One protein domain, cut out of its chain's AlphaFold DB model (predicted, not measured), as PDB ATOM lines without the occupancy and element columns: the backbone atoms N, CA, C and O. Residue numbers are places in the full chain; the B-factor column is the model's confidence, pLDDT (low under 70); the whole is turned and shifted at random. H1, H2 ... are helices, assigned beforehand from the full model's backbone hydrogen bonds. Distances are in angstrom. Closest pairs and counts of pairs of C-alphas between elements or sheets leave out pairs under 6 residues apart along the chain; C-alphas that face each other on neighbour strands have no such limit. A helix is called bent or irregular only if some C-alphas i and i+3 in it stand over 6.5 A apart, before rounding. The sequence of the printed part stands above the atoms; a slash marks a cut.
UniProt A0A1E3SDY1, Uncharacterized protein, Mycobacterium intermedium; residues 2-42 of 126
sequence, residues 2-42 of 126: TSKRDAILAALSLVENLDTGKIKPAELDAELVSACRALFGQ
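Overview. This is residues 2 to 42 of the 126 residues of an uncharacterized protein of Mycobacterium intermedium (UniProt A0A1E3SDY1). What shape does the backbone make? Two helices of equal residue count, H1 and H2, make an open V, joined at its point by residues 20 to 24, and their far parts stand free of each other. What are its make-up and size? The printed part has 41 residues with two named helices, H1 then H2, and no named strand; its class is all helix. It is loose, with a radius of gyration of the C-alphas of 12.1 A, and flat, spanning 32 by 26 by 11 A.

Arrangement. How does H1, residues 4 to 19, stand to H2, residues 25 to 40? They are close but not clearly touching, with 1 pair of C-alphas within 8 A. The closest C-alphas, those of Leu 18 and Pro 25, are 6.8 A apart. Their lines stand at a steep tilt of 56 degrees and run opposite ways, with centres 16.9 A apart. What do the backbone N and O atoms show? In H1 every O i to N i+4 pair is within hydrogen-bond range; in H2 it is 10 of 12.

Along the chain. Where does H1 lie? It runs 22.7 A from C-alpha 4 at (-52.261, -0.352, -7.540) to C-alpha 19 at (-34.771, -12.765, -0.179). Where does H2 lie? It runs 23.3 A from Pro 25 to C-alpha 40 at (-59.914, -25.258, -3.949). It is irregular: C-alphas 26 and 29 are 7.4 A apart.

Size, cuts and confidence. How far does it reach? The two C-alphas farthest apart, those of Arg 5 and Gln 42, are 31.8 A apart. Which residues stand free? Residues 2 to 13, of which 4 to 13 belong to H1, and residues 34 to 40 of H2 stand free. Are there cuts, long links or weak places? The printed part has no cut, and the link from H1 to H2 is tight. The mean pLDDT of the printed part is 87.5, and no printed residue is under 70.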
ATOM      1  N   THR A   2     -58.664  -4.642  -6.754       70.94
ATOM      2  CA  THR A   2     -57.357  -4.537  -6.085       70.94
ATOM      3  C   THR A   2     -56.708  -3.212  -6.480       70.94
ATOM      4  O   THR A   2     -56.654  -2.895  -7.671       70.94
ATOM      5  N   SER A   3     -56.263  -2.396  -5.520       92.88
ATOM      6  CA  SER A   3     -55.637  -1.114  -5.851       92.88
ATOM      7  C   SER A   3     -54.207  -1.319  -6.366       92.88
ATOM      8  O   SER A   3     -53.556  -2.323  -6.072       92.88
ATOM      9  N   LYS A   4     -53.669  -0.335  -7.101       90.00
ATOM     10  CA  LYS A   4     -52.261  -0.352  -7.540       90.00
ATOM     11  C   LYS A   4     -51.296  -0.505  -6.357       90.00
ATOM     12  O   LYS A   4     -50.264  -1.150  -6.488       90.00
ATOM     13  N   ARG A   5     -51.643   0.083  -5.208       92.62
ATOM     14  CA  ARG A   5     -50.861  -0.021  -3.974       92.62
ATOM     15  C   ARG A   5     -50.860  -1.455  -3.447       92.62
ATOM     16  O   ARG A   5     -49.789  -1.963  -3.143       92.62
ATOM     17  N   ASP A   6     -52.019  -2.103  -3.406       89.81
ATOM     18  CA  ASP A   6     -52.148  -3.478  -2.903       89.81
ATOM     19  C   ASP A   6     -51.369  -4.466  -3.776       89.81
ATOM     20  O   ASP A   6     -50.673  -5.332  -3.257       89.81
ATOM     21  N   ALA A   7     -51.407  -4.287  -5.101       87.50
ATOM     22  CA  ALA A   7     -50.620  -5.098  -6.028       87.50
ATOM     23  C   ALA A   7     -49.102  -4.934  -5.813       87.50
ATOM     24  O   ALA A   7     -48.370  -5.921  -5.831       87.50
ATOM     25  N   ILE A   8     -48.625  -3.705  -5.572       92.06
ATOM     26  CA  ILE A   8     -47.205  -3.439  -5.278       92.06
ATOM     27  C   ILE A   8     -46.799  -4.066  -3.941       92.06
ATOM     28  O   ILE A   8     -45.741  -4.683  -3.860       92.06
ATOM     29  N   LEU A   9     -47.631  -3.935  -2.906       94.06
ATOM     30  CA  LEU A   9     -47.356  -4.522  -1.593       94.06
ATOM     31  C   LEU A   9     -47.313  -6.053  -1.652       94.06
ATOM     32  O   LEU A   9     -46.412  -6.653  -1.076       94.06
ATOM     33  N   ALA A  10     -48.230  -6.678  -2.394       88.44
ATOM     34  CA  ALA A  10     -48.218  -8.122  -2.605       88.44
ATOM     35  C   ALA A  10     -46.939  -8.585  -3.327       88.44
ATOM     36  O   ALA A  10     -46.309  -9.552  -2.904       88.44
ATOM     37  N   ALA A  11     -46.517  -7.866  -4.373       88.50
ATOM     38  CA  ALA A  11     -45.281  -8.176  -5.091       88.50
ATOM     39  C   ALA A  11     -44.035  -8.016  -4.203       88.50
ATOM     40  O   ALA A  11     -43.160  -8.877  -4.219       88.50
ATOM     41  N   LEU A  12     -43.965  -6.952  -3.395       93.38
ATOM     42  CA  LEU A  12     -42.860  -6.737  -2.456       93.38
ATOM     43  C   LEU A  12     -42.810  -7.818  -1.375       93.38
ATOM     44  O   LEU A  12     -41.734  -8.326  -1.087       93.38
ATOM     45  N   SER A  13     -43.960  -8.233  -0.839       87.75
ATOM     46  CA  SER A  13     -44.020  -9.329   0.134       87.75
ATOM     47  C   SER A  13     -43.504 -10.651  -0.449       87.75
ATOM     48  O   SER A  13     -42.800 -11.393   0.233       87.75
ATOM     49  N   LEU A  14     -43.791 -10.934  -1.725       85.00
ATOM     50  CA  LEU A  14     -43.224 -12.094  -2.412       85.00
ATOM     51  C   LEU A  14     -41.698 -11.983  -2.545       85.00
ATOM     52  O   LEU A  14     -40.999 -12.954  -2.267       85.00
ATOM     53  N   VAL A  15     -41.182 -10.811  -2.929       88.31
ATOM     54  CA  VAL A  15     -39.732 -10.560  -3.026       88.31
ATOM     55  C   VAL A  15     -39.055 -10.731  -1.667       88.31
ATOM     56  O   VAL A  15     -38.048 -11.423  -1.582       88.31
ATOM     57  N   GLU A  16     -39.636 -10.204  -0.589       88.50
ATOM     58  CA  GLU A  16     -39.122 -10.400   0.772       88.50
ATOM     59  C   GLU A  16     -39.080 -11.885   1.169       88.50
ATOM     60  O   GLU A  16     -38.125 -12.338   1.803       88.50
ATOM     61  N   ASN A  17     -40.079 -12.682   0.777       82.94
ATOM     62  CA  ASN A  17     -40.081 -14.124   1.039       82.94
ATOM     63  C   ASN A  17     -39.000 -14.877   0.240       82.94
ATOM     64  O   ASN A  17     -38.465 -15.869   0.742       82.94
ATOM     65  N   LEU A  18     -38.654 -14.405  -0.963       85.06
ATOM     66  CA  LEU A  18     -37.542 -14.937  -1.755       85.06
ATOM     67  C   LEU A  18     -36.186 -14.550  -1.146       85.06
ATOM     68  O   LEU A  18     -35.329 -15.414  -0.966       85.06
ATOM     69  N   ASP A  19     -36.013 -13.282  -0.768       88.06
ATOM     70  CA  ASP A  19     -34.771 -12.765  -0.179       88.06
ATOM     71  C   ASP A  19     -34.473 -13.399   1.187       88.06
ATOM     72  O   ASP A  19     -33.324 -13.697   1.511       88.06
ATOM     73  N   THR A  20     -35.511 -13.657   1.987       87.94
ATOM     74  CA  THR A  20     -35.381 -14.351   3.281       87.94
ATOM     75  C   THR A  20     -35.227 -15.868   3.143       87.94
ATOM     76  O   THR A  20     -35.053 -16.554   4.150       87.94
ATOM     77  N   GLY A  21     -35.289 -16.406   1.920       81.56
ATOM     78  CA  GLY A  21     -35.170 -17.838   1.642       81.56
ATOM     79  C   GLY A  21     -36.343 -18.679   2.151       81.56
ATOM     80  O   GLY A  21     -36.238 -19.904   2.170       81.56
ATOM     81  N   LYS A  22     -37.452 -18.045   2.561       82.31
ATOM     82  CA  LYS A  22     -38.694 -18.734   2.948       82.31
ATOM     83  C   LYS A  22     -39.314 -19.482   1.777       82.31
ATOM     84  O   LYS A  22     -39.906 -20.533   1.983       82.31
ATOM     85  N   ILE A  23     -39.175 -18.937   0.571       79.94
ATOM     86  CA  ILE A  23     -39.524 -19.605  -0.680       79.94
ATOM     87  C   ILE A  23     -38.264 -19.615  -1.536       79.94
ATOM     88  O   ILE A  23     -37.668 -18.562  -1.772       79.94
ATOM     89  N   LYS A  24     -37.848 -20.781  -2.031       85.06
ATOM     90  CA  LYS A  24     -36.827 -20.818  -3.084       85.06
ATOM     91  C   LYS A  24     -37.505 -20.583  -4.434       85.06
ATOM     92  O   LYS A  24     -38.564 -21.158  -4.670       85.06
ATOM     93  N   PRO A  25     -36.899 -19.834  -5.371       80.75
ATOM     94  CA  PRO A  25     -37.486 -19.625  -6.698       80.75
ATOM     95  C   PRO A  25     -37.848 -20.929  -7.422       80.75
ATOM     96  O   PRO A  25     -38.870 -21.002  -8.092       80.75
ATOM     97  N   ALA A  26     -37.034 -21.975  -7.239       84.88
ATOM     98  CA  ALA A  26     -37.269 -23.298  -7.817       84.88
ATOM     99  C   ALA A  26     -38.469 -24.051  -7.200       84.88
ATOM    100  O   ALA A  26     -38.917 -25.041  -7.766       84.88
ATOM    101  N   GLU A  27     -38.972 -23.603  -6.049       85.50
ATOM    102  CA  GLU A  27     -40.071 -24.227  -5.298       85.50
ATOM    103  C   GLU A  27     -41.393 -23.452  -5.463       85.50
ATOM    104  O   GLU A  27     -42.432 -23.910  -4.996       85.50
ATOM    105  N   LEU A  28     -41.386 -22.310  -6.165       84.31
ATOM    106  CA  LEU A  28     -42.550 -21.426  -6.286       84.31
ATOM    107  C   LEU A  28     -43.772 -22.128  -6.900       84.31
ATOM    108  O   LEU A  28     -44.886 -21.954  -6.411       84.31
ATOM    109  N   ASP A  29     -43.568 -22.950  -7.932       87.44
ATOM    110  CA  ASP A  29     -44.656 -23.708  -8.562       87.44
ATOM    111  C   ASP A  29     -45.261 -24.735  -7.597       87.44
ATOM    112  O   ASP A  29     -46.480 -24.908  -7.549       87.44
ATOM    113  N   ALA A  30     -44.426 -25.393  -6.788       88.81
ATOM    114  CA  ALA A  30     -44.883 -26.363  -5.796       88.81
ATOM    115  C   ALA A  30     -45.692 -25.683  -4.681       88.81
ATOM    116  O   ALA A  30     -46.754 -26.180  -4.299       88.81
ATOM    117  N   GLU A  31     -45.241 -24.517  -4.218       86.69
ATOM    118  CA  GLU A  31     -45.966 -23.697  -3.244       86.69
ATOM    119  C   GLU A  31     -47.304 -23.199  -3.797       86.69
ATOM    120  O   GLU A  31     -48.324 -23.256  -3.110       86.69
ATOM    121  N   LEU A  32     -47.348 -22.787  -5.068       89.06
ATOM    122  CA  LEU A  32     -48.598 -22.388  -5.706       89.06
ATOM    123  C   LEU A  32     -49.576 -23.564  -5.801       89.06
ATOM    124  O   LEU A  32     -50.745 -23.408  -5.458       89.06
ATOM    125  N   VAL A  33     -49.111 -24.751  -6.200       91.62
ATOM    126  CA  VAL A  33     -49.942 -25.967  -6.232       91.62
ATOM    127  C   VAL A  33     -50.452 -26.325  -4.835       91.62
ATOM    128  O   VAL A  33     -51.618 -26.703  -4.693       91.62
ATOM    129  N   SER A  34     -49.619 -26.179  -3.803       91.44
ATOM    130  CA  SER A  34     -50.003 -26.388  -2.403       91.44
ATOM    131  C   SER A  34     -51.107 -25.417  -1.972       91.44
ATOM    132  O   SER A  34     -52.164 -25.845  -1.504       91.44
ATOM    133  N   ALA A  35     -50.927 -24.119  -2.231       89.38
ATOM    134  CA  ALA A  35     -51.922 -23.090  -1.936       89.38
ATOM    135  C   ALA A  35     -53.234 -23.325  -2.703       89.38
ATOM    136  O   ALA A  35     -54.320 -23.256  -2.132       89.38
ATOM    137  N   CYS A  36     -53.143 -23.673  -3.986       91.56
ATOM    138  CA  CYS A  36     -54.274 -24.065  -4.815       91.56
ATOM    139  C   CYS A  36     -55.034 -25.254  -4.212       91.56
ATOM    140  O   CYS A  36     -56.254 -25.198  -4.065       91.56
ATOM    141  N   ARG A  37     -54.324 -26.304  -3.792       91.88
ATOM    142  CA  ARG A  37     -54.934 -27.469  -3.142       91.88
ATOM    143  C   ARG A  37     -55.606 -27.103  -1.817       91.88
ATOM    144  O   ARG A  37     -56.679 -27.621  -1.538       91.88
ATOM    145  N   ALA A  38     -55.023 -26.201  -1.033       87.81
ATOM    146  CA  ALA A  38     -55.627 -25.736   0.213       87.81
ATOM    147  C   ALA A  38     -56.896 -24.894  -0.019       87.81
ATOM    148  O   ALA A  38     -57.850 -25.002   0.744       87.81
ATOM    149  N   LEU A  39     -56.917 -24.068  -1.070       87.00
ATOM    150  CA  LEU A  39     -58.018 -23.138  -1.342       87.00
ATOM    151  C   LEU A  39     -59.178 -23.761  -2.125       87.00
ATOM    152  O   LEU A  39     -60.321 -23.384  -1.896       87.00
ATOM    153  N   PHE A  40     -58.897 -24.662  -3.070       88.38
ATOM    154  CA  PHE A  40     -59.914 -25.258  -3.949       88.38
ATOM    155  C   PHE A  40     -59.722 -26.770  -4.174       88.38
ATOM    156  O   PHE A  40     -60.424 -27.384  -4.972       88.38
ATOM    157  N   GLY A  41     -58.766 -27.415  -3.507       88.38
ATOM    158  CA  GLY A  41     -58.527 -28.851  -3.689       88.38
ATOM    159  C   GLY A  41     -59.574 -29.748  -3.028       88.38
ATOM    160  O   GLY A  41     -59.596 -30.945  -3.309       88.38
ATOM    161  N   GLN A  42     -60.432 -29.194  -2.171       89.44
ATOM    162  CA  GLN A  42     -61.479 -29.925  -1.468       89.44
ATOM    163  C   GLN A  42     -62.852 -29.387  -1.859       89.44
ATOM    164  O   GLN A  42     -63.069 -28.182  -1.853       89.44
TER     165      GLN A  42